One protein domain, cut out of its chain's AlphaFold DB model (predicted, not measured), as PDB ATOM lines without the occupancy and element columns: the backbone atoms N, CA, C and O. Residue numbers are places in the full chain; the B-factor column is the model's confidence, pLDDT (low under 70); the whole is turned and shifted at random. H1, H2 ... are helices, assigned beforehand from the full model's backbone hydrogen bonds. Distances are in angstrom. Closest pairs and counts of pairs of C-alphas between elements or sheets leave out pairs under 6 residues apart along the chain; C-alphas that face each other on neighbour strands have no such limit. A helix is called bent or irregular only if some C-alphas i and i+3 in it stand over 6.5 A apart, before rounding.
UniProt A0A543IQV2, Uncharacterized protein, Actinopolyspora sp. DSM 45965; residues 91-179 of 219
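AT A GLANCE: This is residues 91 to 179 of the 219 residues of an uncharacterized protein of Actinopolyspora sp. DSM 45965 (UniProt A0A543IQV2). One long helix, H4, makes the longest axis, and a V-shaped hairpin of two helices, H2 and H3, packs across one side of it, H3 on its residues 155 to 162 and H2 on its residues 162 to 171, while H1 lies across the open mouth of the V. The last residues of H4, 172 to 179, run out beyond the other helices, and the loop of residues 106 to 117 swings wide from H1 to H2. The printed part has 89 residues with four named helices, in the order H1, H2, H3, H4, and no named strand; its class is all helix. It is compact, with a radius of gyration of the C-alphas of 13.0 A and spans of 44 by 32 by 21 A.

IN THESE COORDINATES: Find C-alpha 91 at (369.388, 628.869, 501.101), where H1 begins; it runs through residues 91 to 105, 22.1 A from first to last C-alpha. H1 is irregular: C-alphas 95 and 98 are 7.4 A apart. Go on to C-alpha 118 at (356.251, 629.648, 490.217), where H2, residues 118 to 131, begins its 19.8 A. H3 follows with residues 133 to 143, 15.3 A long. H4, residues 153 to 179, is 40.1 A long and ends at C-alpha 179, at (362.480, 647.284, 479.450).

HOW THE PARTS SIT: Start at H1, whose residues 93 to 97 alone touch H4, about perpendicular at 79 degrees; look for the closest C-alphas at Arg 94 and Val 160, 6.4 A apart. Residues 97 to 102 of H1 touch H3, about perpendicular at 76 degrees, closest at the C-alphas of Asp 98 and Tyr 143, 5.9 A. H1 and H2 only just touch, with 3 pairs of C-alphas within 8 A, closest at Val 100 and Lys 118, 6.8 A; they stand about perpendicular at 80 degrees. H2 and H3 form a helical hairpin, opposite ways at a steep tilt of 42 degrees, and touch closest at the C-alphas of Thr 129 and Leu 136, 6.0 A. H2 touches residues 162 to 171 of H4 with 24 pairs of C-alphas within 8 A, opposite ways at a steep tilt of 67 degrees; the C-alphas of Gly 124 and Met 167 come to 4.2 A. H3 touches residues 155 to 162 of H4, closest at the C-alphas of Tyr 135 and Ala 159, 4.7 A, and is only just about perpendicular to it at 73 degrees. The helix packing is mostly crossed, with 0 of 6 touching pairs at a shallow tilt. In H2 and H3 every O i to N i+4 pair is within hydrogen-bond range; in H1 8 of 11 are, and in H4 22 of 23.

THE WHOLE: The two C-alphas farthest apart are those of Pro 151 and Glu 179, 44.1 A. The printed part has no cut. The link from H1 to H2 is long, that from H2 to H3 tight, and that from H3 to H4 short. The mean pLDDT of the printed part is 82.8; look for values under 70 at residues 109 to 116, 145 to 147, 150 to 151 and 175 to 179.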
ATOM      1  N   ALA A  91     369.927 629.282 499.806       86.81
ATOM      2  CA  ALA A  91     369.388 628.869 501.101       86.81
ATOM      3  C   ALA A  91     367.859 629.005 501.183       86.81
ATOM      4  O   ALA A  91     367.219 628.202 501.861       86.81
ATOM      5  N   GLU A  92     367.286 629.999 500.508       86.69
ATOM      6  CA  GLU A  92     365.841 630.195 500.427       86.69
ATOM      7  C   GLU A  92     365.209 629.111 499.555       86.69
ATOM      8  O   GLU A  92     364.325 628.396 500.024       86.69
ATOM      9  N   ILE A  93     365.739 628.898 498.343       89.94
ATOM     10  CA  ILE A  93     365.222 627.880 497.419       89.94
ATOM     11  C   ILE A  93     365.318 626.477 498.021       89.94
ATOM     12  O   ILE A  93     364.366 625.710 497.941       89.94
ATOM     13  N   ARG A  94     366.400 626.132 498.729       89.88
ATOM     14  CA  ARG A  94     366.487 624.841 499.438       89.88
ATOM     15  C   ARG A  94     365.388 624.643 500.490       89.88
ATOM     16  O   ARG A  94     365.039 623.498 500.769       89.88
ATOM     17  N   LYS A  95     364.860 625.717 501.086       87.38
ATOM     18  CA  LYS A  95     363.758 625.652 502.064       87.38
ATOM     19  C   LYS A  95     362.383 625.628 501.398       87.38
ATOM     20  O   LYS A  95     361.457 625.062 501.976       87.38
ATOM     21  N   SER A  96     362.241 626.239 500.222       86.94
ATOM     22  CA  SER A  96     360.953 626.403 499.543       86.94
ATOM     23  C   SER A  96     360.710 625.419 498.396       86.94
ATOM     24  O   SER A  96     359.553 625.199 498.058       86.94
ATOM     25  N   VAL A  97     361.742 624.769 497.839       88.12
ATOM     26  CA  VAL A  97     361.642 623.918 496.635       88.12
ATOM     27  C   VAL A  97     360.577 622.826 496.746       88.12
ATOM     28  O   VAL A  97     359.801 622.662 495.812       88.12
ATOM     29  N   ASP A  98     360.469 622.147 497.892       87.56
ATOM     30  CA  ASP A  98     359.439 621.124 498.139       87.56
ATOM     31  C   ASP A  98     358.025 621.711 498.044       87.56
ATOM     32  O   ASP A  98     357.143 621.161 497.389       87.56
ATOM     33  N   LYS A  99     357.826 622.884 498.649       85.44
ATOM     34  CA  LYS A  99     356.538 623.581 498.658       85.44
ATOM     35  C   LYS A  99     356.174 624.091 497.271       85.44
ATOM     36  O   LYS A  99     355.025 623.973 496.863       85.44
ATOM     37  N   VAL A 100     357.150 624.643 496.547       84.75
ATOM     38  CA  VAL A 100     356.963 625.112 495.169       84.75
ATOM     39  C   VAL A 100     356.594 623.936 494.267       84.75
ATOM     40  O   VAL A 100     355.633 624.047 493.510       84.75
ATOM     41  N   PHE A 101     357.277 622.793 494.404       86.56
ATOM     42  CA  PHE A 101     356.938 621.564 493.681       86.56
ATOM     43  C   PHE A 101     355.507 621.114 493.967       86.56
ATOM     44  O   PHE A 101     354.717 620.936 493.043       86.56
ATOM     45  N   LYS A 102     355.137 620.987 495.242       84.31
ATOM     46  CA  LYS A 102     353.793 620.559 495.651       84.31
ATOM     47  C   LYS A 102     352.697 621.506 495.161       84.31
ATOM     48  O   LYS A 102     351.667 621.051 494.671       84.31
ATOM     49  N   ALA A 103     352.957 622.811 495.194       81.69
ATOM     50  CA  ALA A 103     352.045 623.840 494.699       81.69
ATOM     51  C   ALA A 103     351.925 623.909 493.166       81.69
ATOM     52  O   ALA A 103     351.052 624.627 492.665       81.69
ATOM     53  N   LEU A 104     352.821 623.248 492.425       83.06
ATOM     54  CA  LEU A 104     352.818 623.194 490.960       83.06
ATOM     55  C   LEU A 104     352.328 621.849 490.417       83.06
ATOM     56  O   LEU A 104     351.636 621.830 489.407       83.06
ATOM     57  N   PHE A 105     352.687 620.743 491.071       81.56
ATOM     58  CA  PHE A 105     352.504 619.393 490.530       81.56
ATOM     59  C   PHE A 105     351.571 618.504 491.360       81.56
ATOM     60  O   PHE A 105     351.145 617.464 490.871       81.56
ATOM     61  N   VAL A 106     351.252 618.890 492.601       79.50
ATOM     62  CA  VAL A 106     350.459 618.070 493.542       79.50
ATOM     63  C   VAL A 106     349.159 618.778 493.964       79.50
ATOM     64  O   VAL A 106     348.407 618.255 494.779       79.50
ATOM     65  N   ASP A 107     348.864 619.959 493.402       72.81
ATOM     66  CA  ASP A 107     347.706 620.805 493.756       72.81
ATOM     67  C   ASP A 107     347.586 621.096 495.270       72.81
ATOM     68  O   ASP A 107     346.516 621.408 495.802       72.81
ATOM     69  N   GLU A 108     348.708 621.044 495.994       76.62
ATOM     70  CA  GLU A 108     348.746 621.392 497.410       76.62
ATOM     71  C   GLU A 108     348.793 622.915 497.551       76.62
ATOM     72  O   GLU A 108     349.719 623.577 497.071       76.62
ATOM     73  N   LYS A 109     347.782 623.502 498.204       68.81
ATOM     74  CA  LYS A 109     347.720 624.956 498.375       68.81
ATOM     75  C   LYS A 109     348.904 625.411 499.250       68.81
ATOM     76  O   LYS A 109     348.991 624.987 500.404       68.81
ATOM     77  N   PRO A 110     349.785 626.296 498.752       66.25
ATOM     78  CA  PRO A 110     350.842 626.873 499.570       66.25
ATOM     79  C   PRO A 110     350.225 627.728 500.696       66.25
ATOM     80  O   PRO A 110     349.103 628.229 500.542       66.25
ATOM     81  N   PRO A 111     350.931 627.933 501.822       63.78
ATOM     82  CA  PRO A 111     350.477 628.841 502.872       63.78
ATOM     83  C   PRO A 111     350.185 630.240 502.306       63.78
ATOM     84  O   PRO A 111     350.935 630.735 501.469       63.78
ATOM     85  N   GLU A 112     349.134 630.909 502.793       58.53
ATOM     86  CA  GLU A 112     348.595 632.172 502.234       58.53
ATOM     87  C   GLU A 112     349.554 633.382 502.283       58.53
ATOM     88  O   GLU A 112     349.218 634.466 501.810       58.53
ATOM     89  N   HIS A 113     350.760 633.207 502.822       57.53
ATOM     90  CA  HIS A 113     351.777 634.249 502.982       57.53
ATOM     91  C   HIS A 113     353.117 633.910 502.322       57.53
ATOM     92  O   HIS A 113     354.074 634.664 502.471       57.53
ATOM     93  N   GLU A 114     353.214 632.782 501.621       59.84
ATOM     94  CA  GLU A 114     354.462 632.359 500.995       59.84
ATOM     95  C   GLU A 114     354.415 632.686 499.500       59.84
ATOM     96  O   GLU A 114     353.592 632.143 498.760       59.84
ATOM     97  N   SER A 115     355.279 633.609 499.060       61.12
ATOM     98  CA  SER A 115     355.455 633.875 497.632       61.12
ATOM     99  C   SER A 115     355.958 632.597 496.978       61.12
ATOM    100  O   SER A 115     357.031 632.093 497.314       61.12
ATOM    101  N   VAL A 116     355.160 632.038 496.075       62.50
ATOM    102  CA  VAL A 116     355.594 630.892 495.293       62.50
ATOM    103  C   VAL A 116     356.232 631.446 494.038       62.50
ATOM    104  O   VAL A 116     355.549 632.034 493.204       62.50
ATOM    105  N   HIS A 117     357.537 631.231 493.903       73.44
ATOM    106  CA  HIS A 117     358.366 631.666 492.773       73.44
ATOM    107  C   HIS A 117     358.040 630.912 491.468       73.44
ATOM    108  O   HIS A 117     358.944 630.572 490.714       73.44
ATOM    109  N   LYS A 118     356.758 630.600 491.220       77.12
ATOM    110  CA  LYS A 118     356.251 629.648 490.217       77.12
ATOM    111  C   LYS A 118     356.793 629.934 488.833       77.12
ATOM    112  O   LYS A 118     357.313 629.030 488.188       77.12
ATOM    113  N   ASP A 119     356.700 631.191 488.415       79.75
ATOM    114  CA  ASP A 119     357.033 631.549 487.049       79.75
ATOM    115  C   ASP A 119     358.527 631.316 486.804       79.75
ATOM    116  O   ASP A 119     358.890 630.588 485.885       79.75
ATOM    117  N   ASN A 120     359.413 631.887 487.630       86.69
ATOM    118  CA  ASN A 120     360.864 631.697 487.474       86.69
ATOM    119  C   ASN A 120     361.300 630.257 487.769       86.69
ATOM    120  O   ASN A 120     362.328 629.812 487.268       86.69
ATOM    121  N   PHE A 121     360.529 629.520 488.571       89.19
ATOM    122  CA  PHE A 121     360.792 628.123 488.881       89.19
ATOM    123  C   PHE A 121     360.619 627.217 487.662       89.19
ATOM    124  O   PHE A 121     361.513 626.428 487.375       89.19
ATOM    125  N   LEU A 122     359.507 627.342 486.931       89.75
ATOM    126  CA  LEU A 122     359.246 626.531 485.736       89.75
ATOM    127  C   LEU A 122     360.288 626.787 484.640       89.75
ATOM    128  O   LEU A 122     360.884 625.842 484.131       89.75
ATOM    129  N   GLU A 123     360.573 628.055 484.349       90.31
ATOM    130  CA  GLU A 123     361.611 628.428 483.378       90.31
ATOM    131  C   GLU A 123     363.014 628.023 483.870       90.31
ATOM    132  O   GLU A 123     363.851 627.548 483.107       90.31
ATOM    133  N   GLY A 124     363.263 628.109 485.180       91.94
ATOM    134  CA  GLY A 124     364.483 627.595 485.796       91.94
ATOM    135  C   GLY A 124     364.655 626.081 485.618       91.94
ATOM    136  O   GLY A 124     365.771 625.627 485.367       91.94
ATOM    137  N   LEU A 125     363.576 625.293 485.706       92.62
ATOM    138  CA  LEU A 125     363.611 623.855 485.417       92.62
ATOM    139  C   LEU A 125     363.900 623.584 483.937       92.62
ATOM    140  O   LEU A 125     364.681 622.681 483.639       92.62
ATOM    141  N   GLU A 126     363.327 624.361 483.019       93.25
ATOM    142  CA  GLU A 126     363.604 624.257 481.581       93.25
ATOM    143  C   GLU A 126     365.091 624.508 481.288       93.25
ATOM    144  O   GLU A 126     365.784 623.625 480.779       93.25
ATOM    145  N   ILE A 127     365.632 625.633 481.766       93.44
ATOM    146  CA  ILE A 127     367.062 625.966 481.656       93.44
ATOM    147  C   ILE A 127     367.938 624.874 482.295       93.44
ATOM    148  O   ILE A 127     368.996 624.512 481.768       93.44
ATOM    149  N   LEU A 128     367.538 624.337 483.453       94.94
ATOM    150  CA  LEU A 128     368.284 623.270 484.123       94.94
ATOM    151  C   LEU A 128     368.272 621.971 483.310       94.94
ATOM    152  O   LEU A 128     369.293 621.283 483.273       94.94
ATOM    153  N   THR A 129     367.162 621.659 482.641       94.50
ATOM    154  CA  THR A 129     367.032 620.492 481.756       94.50
ATOM    155  C   THR A 129     368.042 620.568 480.623       94.50
ATOM    156  O   THR A 129     368.741 619.594 480.360       94.50
ATOM    157  N   GLU A 130     368.178 621.735 479.996       93.06
ATOM    158  CA  GLU A 130     369.120 621.942 478.896       93.06
ATOM    159  C   GLU A 130     370.582 621.853 479.351       93.06
ATOM    160  O   GLU A 130     371.427 621.268 478.670       93.06
ATOM    161  N   ARG A 131     370.905 622.426 480.518       92.50
ATOM    162  CA  ARG A 131     372.292 622.520 481.006       92.50
ATOM    163  C   ARG A 131     372.769 621.255 481.706       92.50
ATOM    164  O   ARG A 131     373.942 620.893 481.600       92.50
ATOM    165  N   CYS A 132     371.904 620.626 482.494       92.88
ATOM    166  CA  CYS A 132     372.244 619.456 483.293       92.88
ATOM    167  C   CYS A 132     371.005 618.582 483.577       92.88
ATOM    168  O   CYS A 132     370.477 618.614 484.694       92.88
ATOM    169  N   PRO A 133     370.602 617.718 482.623       93.25
ATOM    170  CA  PRO A 133     369.450 616.825 482.784       93.25
ATOM    171  C   PRO A 133     369.503 615.988 484.070       93.25
ATOM    172  O   PRO A 133     368.512 615.837 484.774       93.25
ATOM    173  N   ARG A 134     370.701 615.525 484.453       92.69
ATOM    174  CA  ARG A 134     370.904 614.726 485.671       92.69
ATOM    175  C   ARG A 134     370.500 615.458 486.955       92.69
ATOM    176  O   ARG A 134     370.092 614.828 487.923       92.69
ATOM    177  N   TYR A 135     370.663 616.779 487.022       93.62
ATOM    178  CA  TYR A 135     370.234 617.537 488.202       93.62
ATOM    179  C   TYR A 135     368.720 617.681 488.264       93.62
ATOM    180  O   TYR A 135     368.170 617.597 489.362       93.62
ATOM    181  N   LEU A 136     368.052 617.797 487.114       92.00
ATOM    182  CA  LEU A 136     366.599 617.708 487.064       92.00
ATOM    183  C   LEU A 136     366.117 616.339 487.560       92.00
ATOM    184  O   LEU A 136     365.235 616.295 488.407       92.00
ATOM    185  N   GLU A 137     366.721 615.239 487.100       90.50
ATOM    186  CA  GLU A 137     366.360 613.880 487.542       90.50
ATOM    187  C   GLU A 137     366.445 613.731 489.067       90.50
ATOM    188  O   GLU A 137     365.530 613.205 489.692       90.50
ATOM    189  N   ILE A 138     367.506 614.253 489.690       91.75
ATOM    190  CA  ILE A 138     367.683 614.212 491.151       91.75
ATOM    191  C   ILE A 138     366.607 615.031 491.875       91.75
ATOM    192  O   ILE A 138     366.117 614.618 492.926       91.75
ATOM    193  N   ILE A 139     366.253 616.199 491.334       90.50
ATOM    194  CA  ILE A 139     365.196 617.057 491.883       90.50
ATOM    195  C   ILE A 139     363.835 616.365 491.750       90.50
ATOM    196  O   ILE A 139     363.090 616.314 492.725       90.50
ATOM    197  N   MET A 140     363.537 615.783 490.590       88.69
ATOM    198  CA  MET A 140     362.290 615.062 490.323       88.69
ATOM    199  C   MET A 140     362.167 613.796 491.177       88.69
ATOM    200  O   MET A 140     361.111 613.569 491.755       88.69
ATOM    201  N   ALA A 141     363.238 613.020 491.353       87.94
ATOM    202  CA  ALA A 141     363.225 611.845 492.230       87.94
ATOM    203  C   ALA A 141     362.890 612.224 493.683       87.94
ATOM    204  O   ALA A 141     362.112 611.543 494.354       87.94
ATOM    205  N   LYS A 142     363.434 613.354 494.163       89.25
ATOM    206  CA  LYS A 142     363.194 613.806 495.536       89.25
ATOM    207  C   LYS A 142     361.831 614.478 495.734       89.25
ATOM    208  O   LYS A 142     361.200 614.250 496.761       89.25
ATOM    209  N   TYR A 143     361.403 615.332 494.804       87.00
ATOM    210  CA  TYR A 143     360.248 616.228 494.990       87.00
ATOM    211  C   TYR A 143     359.053 615.926 494.071       87.00
ATOM    212  O   TYR A 143     357.966 616.448 494.301       87.00
ATOM    213  N   GLY A 144     359.225 615.089 493.047       76.12
ATOM    214  CA  GLY A 144     358.220 614.789 492.018       76.12
ATOM    215  C   GLY A 144     357.196 613.710 492.381       76.12
ATOM    216  O   GLY A 144     356.297 613.454 491.589       76.12
ATOM    217  N   GLY A 145     357.297 613.093 493.563       66.44
ATOM    218  CA  GLY A 145     356.279 612.170 494.087       66.44
ATOM    219  C   GLY A 145     356.829 610.844 494.604       66.44
ATOM    220  O   GLY A 145     356.331 610.352 495.615       66.44
ATOM    221  N   ASP A 146     357.897 610.323 493.996       66.38
ATOM    222  CA  ASP A 146     358.538 609.080 494.460       66.38
ATOM    223  C   ASP A 146     359.192 609.265 495.839       66.38
ATOM    224  O   ASP A 146     359.314 608.319 496.617       66.38
ATOM    225  N   ASN A 147     359.552 610.516 496.166       69.81
ATOM    226  CA  ASN A 147     360.184 610.936 497.421       69.81
ATOM    227  C   ASN A 147     361.379 610.047 497.788       69.81
ATOM    228  O   ASN A 147     361.688 609.837 498.965       69.81
ATOM    229  N   GLU A 148     362.048 609.523 496.760       73.81
ATOM    230  CA  GLU A 148     363.246 608.731 496.918       73.81
ATOM    231  C   GLU A 148     364.326 609.658 497.452       73.81
ATOM    232  O   GLU A 148     364.635 610.701 496.870       73.81
ATOM    233  N   ASP A 149     364.895 609.297 498.600       73.50
ATOM    234  CA  ASP A 149     366.071 609.992 499.086       73.50
ATOM    235  C   ASP A 149     367.227 609.673 498.139       73.50
ATOM    236  O   ASP A 149     367.666 608.517 498.077       73.50
ATOM    237  N   PRO A 150     367.754 610.664 497.396       69.00
ATOM    238  CA  PRO A 150     368.851 610.391 496.496       69.00
ATOM    239  C   PRO A 150     370.031 609.868 497.326       69.00
ATOM    240  O   PRO A 150     370.359 610.450 498.369       69.00
ATOM    241  N   PRO A 151     370.739 608.825 496.854       66.12
ATOM    242  CA  PRO A 151     371.816 608.167 497.605       66.12
ATOM    243  C   PRO A 151     372.963 609.125 497.971       66.12
ATOM    244  O   PRO A 151     373.826 608.822 498.796       66.12
ATOM    245  N   HIS A 152     372.984 610.312 497.363       76.69
ATOM    246  CA  HIS A 152     373.987 611.335 497.573       76.69
ATOM    247  C   HIS A 152     373.348 612.683 497.933       76.69
ATOM    248  O   HIS A 152     373.140 613.535 497.069       76.69
ATOM    249  N   ARG A 153     373.161 612.944 499.236       83.69
ATOM    250  CA  ARG A 153     372.694 614.243 499.778       83.69
ATOM    251  C   ARG A 153     373.433 615.452 499.188       83.69
ATOM    252  O   ARG A 153     372.822 616.474 498.900       83.69
ATOM    253  N   ARG A 154     374.747 615.328 498.948       87.56
ATOM    254  CA  ARG A 154     375.560 616.386 498.316       87.56
ATOM    255  C   ARG A 154     375.151 616.683 496.872       87.56
ATOM    256  O   ARG A 154     375.283 617.823 496.440       87.56
ATOM    257  N   GLN A 155     374.710 615.679 496.116       89.56
ATOM    258  CA  GLN A 155     374.275 615.886 494.736       89.56
ATOM    259  C   GLN A 155     372.931 616.609 494.691       89.56
ATOM    260  O   GLN A 155     372.796 617.525 493.894       89.56
ATOM    261  N   LEU A 156     372.006 616.286 495.602       91.12
ATOM    262  CA  LEU A 156     370.758 617.039 495.752       91.12
ATOM    263  C   LEU A 156     371.026 618.511 496.083       91.12
ATOM    264  O   LEU A 156     370.475 619.388 495.431       91.12
ATOM    265  N   THR A 157     371.926 618.798 497.032       91.38
ATOM    266  CA  THR A 157     372.310 620.187 497.337       91.38
ATOM    267  C   THR A 157     372.832 620.913 496.098       91.38
ATOM    268  O   THR A 157     372.368 622.005 495.801       91.38
ATOM    269  N   ARG A 158     373.739 620.288 495.336       91.88
ATOM    270  CA  ARG A 158     374.267 620.874 494.092       91.88
ATOM    271  C   ARG A 158     373.199 621.060 493.016       91.88
ATOM    272  O   ARG A 158     373.272 622.029 492.271       91.88
ATOM    273  N   ALA A 159     372.240 620.142 492.928       93.56
ATOM    274  CA  ALA A 159     371.138 620.242 491.984       93.56
ATOM    275  C   ALA A 159     370.246 621.446 492.311       93.56
ATOM    276  O   ALA A 159     369.954 622.240 491.424       93.56
ATOM    277  N   VAL A 160     369.887 621.637 493.585       93.56
ATOM    278  CA  VAL A 160     369.089 622.797 494.017       93.56
ATOM    279  C   VAL A 160     369.861 624.115 493.853       93.56
ATOM    280  O   VAL A 160     369.270 625.134 493.498       93.56
ATOM    281  N   ASP A 161     371.182 624.107 494.036       93.12
ATOM    282  CA  ASP A 161     372.025 625.285 493.774       93.12
ATOM    283  C   ASP A 161     372.013 625.652 492.288       93.12
ATOM    284  O   ASP A 161     371.777 626.806 491.936       93.12
ATOM    285  N   ALA A 162     372.168 624.656 491.412       94.50
ATOM    286  CA  ALA A 162     372.082 624.851 489.970       94.50
ATOM    287  C   ALA A 162     370.685 625.321 489.527       94.50
ATOM    288  O   ALA A 162     370.581 626.157 488.632       94.50
ATOM    289  N   LEU A 163     369.618 624.827 490.169       95.06
ATOM    290  CA  LEU A 163     368.262 625.326 489.948       95.06
ATOM    291  C   LEU A 163     368.136 626.797 490.356       95.06
ATOM    292  O   LEU A 163     367.573 627.586 489.607       95.06
ATOM    293  N   THR A 164     368.694 627.187 491.502       93.62
ATOM    294  CA  THR A 164     368.674 628.588 491.957       93.62
ATOM    295  C   THR A 164     369.351 629.508 490.937       93.62
ATOM    296  O   THR A 164     368.812 630.558 490.585       93.62
ATOM    297  N   ASP A 165     370.505 629.100 490.405       92.56
ATOM    298  CA  ASP A 165     371.211 629.853 489.363       92.56
ATOM    299  C   ASP A 165     370.397 629.941 488.059       92.56
ATOM    300  O   ASP A 165     370.401 630.977 487.383       92.56
ATOM    301  N   ALA A 166     369.678 628.872 487.703       93.44
ATOM    302  CA  ALA A 166     368.782 628.848 486.550       93.44
ATOM    303  C   ALA A 166     367.577 629.788 486.742       93.44
ATOM    304  O   ALA A 166     367.300 630.596 485.860       93.44
ATOM    305  N   MET A 167     366.945 629.784 487.920       92.75
ATOM    306  CA  MET A 167     365.854 630.707 488.271       92.75
ATOM    307  C   MET A 167     366.300 632.174 488.221       92.75
ATOM    308  O   MET A 167     365.601 633.020 487.671       92.75
ATOM    309  N   ASN A 168     367.495 632.486 488.736       91.69
ATOM    310  CA  ASN A 168     368.084 633.829 488.636       91.69
ATOM    311  C   ASN A 168     368.449 634.216 487.193       91.69
ATOM    312  O   ASN A 168     368.585 635.397 486.868       91.69
ATOM    313  N   THR A 169     368.656 633.238 486.312       90.94
ATOM    314  CA  THR A 169     368.881 633.483 484.882       90.94
ATOM    315  C   THR A 169     367.565 633.798 484.174       90.94
ATOM    316  O   THR A 169     367.507 634.820 483.496       90.94
ATOM    317  N   ALA A 170     366.514 633.012 484.423       89.44
ATOM    318  CA  ALA A 170     365.154 633.274 483.947       89.44
ATOM    319  C   ALA A 170     364.650 634.663 484.382       89.44
ATOM    320  O   ALA A 170     364.225 635.470 483.559       89.44
ATOM    321  N   HIS A 171     364.811 635.005 485.665       87.75
ATOM    322  CA  HIS A 171     364.404 636.313 486.188       87.75
ATOM    323  C   HIS A 171     365.079 637.480 485.451       87.75
ATOM    324  O   HIS A 171     364.425 638.452 485.074       87.75
ATOM    325  N   ARG A 172     366.394 637.373 485.205       85.50
ATOM    326  CA  ARG A 172     367.146 638.397 484.464       85.50
ATOM    327  C   ARG A 172     366.701 638.496 483.009       85.50
ATOM    328  O   ARG A 172     366.593 639.612 482.513       85.50
ATOM    329  N   ALA A 173     366.439 637.368 482.347       83.69
ATOM    330  CA  ALA A 173     365.949 637.360 480.970       83.69
ATOM    331  C   ALA A 173     364.627 638.136 480.854       83.69
ATOM    332  O   ALA A 173     364.528 639.057 480.047       83.69
ATOM    333  N   ARG A 174     363.674 637.883 481.759       74.44
ATOM    334  CA  ARG A 174     362.403 638.624 481.793       74.44
ATOM    335  C   ARG A 174     362.584 640.103 482.061       74.44
ATOM    336  O   ARG A 174     361.961 640.922 481.400       74.44
ATOM    337  N   HIS A 175     363.428 640.469 483.023       69.75
ATOM    338  CA  HIS A 175     363.654 641.880 483.332       69.75
ATOM    339  C   HIS A 175     364.163 642.670 482.118       69.75
ATOM    340  O   HIS A 175     363.762 643.816 481.944       69.75
ATOM    341  N   VAL A 176     364.987 642.045 481.266       68.12
ATOM    342  CA  VAL A 176     365.450 642.630 479.996       68.12
ATOM    343  C   VAL A 176     364.310 642.732 478.978       68.12
ATOM    344  O   VAL A 176     364.175 643.756 478.315       68.12
ATOM    345  N   GLU A 177     363.456 641.714 478.872       60.06
ATOM    346  CA  GLU A 177     362.286 641.735 477.980       60.06
ATOM    347  C   GLU A 177     361.240 642.796 478.380       60.06
ATOM    348  O   GLU A 177     360.535 643.326 477.523       60.06
ATOM    349  N   TYR A 178     361.171 643.159 479.665       57.06
ATOM    350  CA  TYR A 178     360.254 644.170 480.207       57.06
ATOM    351  C   TYR A 178     360.760 645.628 480.126       57.06
ATOM    352  O   TYR A 178     360.018 646.537 480.511       57.06
ATOM    353  N   GLU A 179     361.967 645.905 479.606       52.84
ATOM    354  CA  GLU A 179     362.480 647.284 479.450       52.84
ATOM    355  C   GLU A 179     361.683 648.153 478.442       52.84
ATOM    356  O   GLU A 179     361.947 649.347 478.308       52.84
TER     357      GLU A 179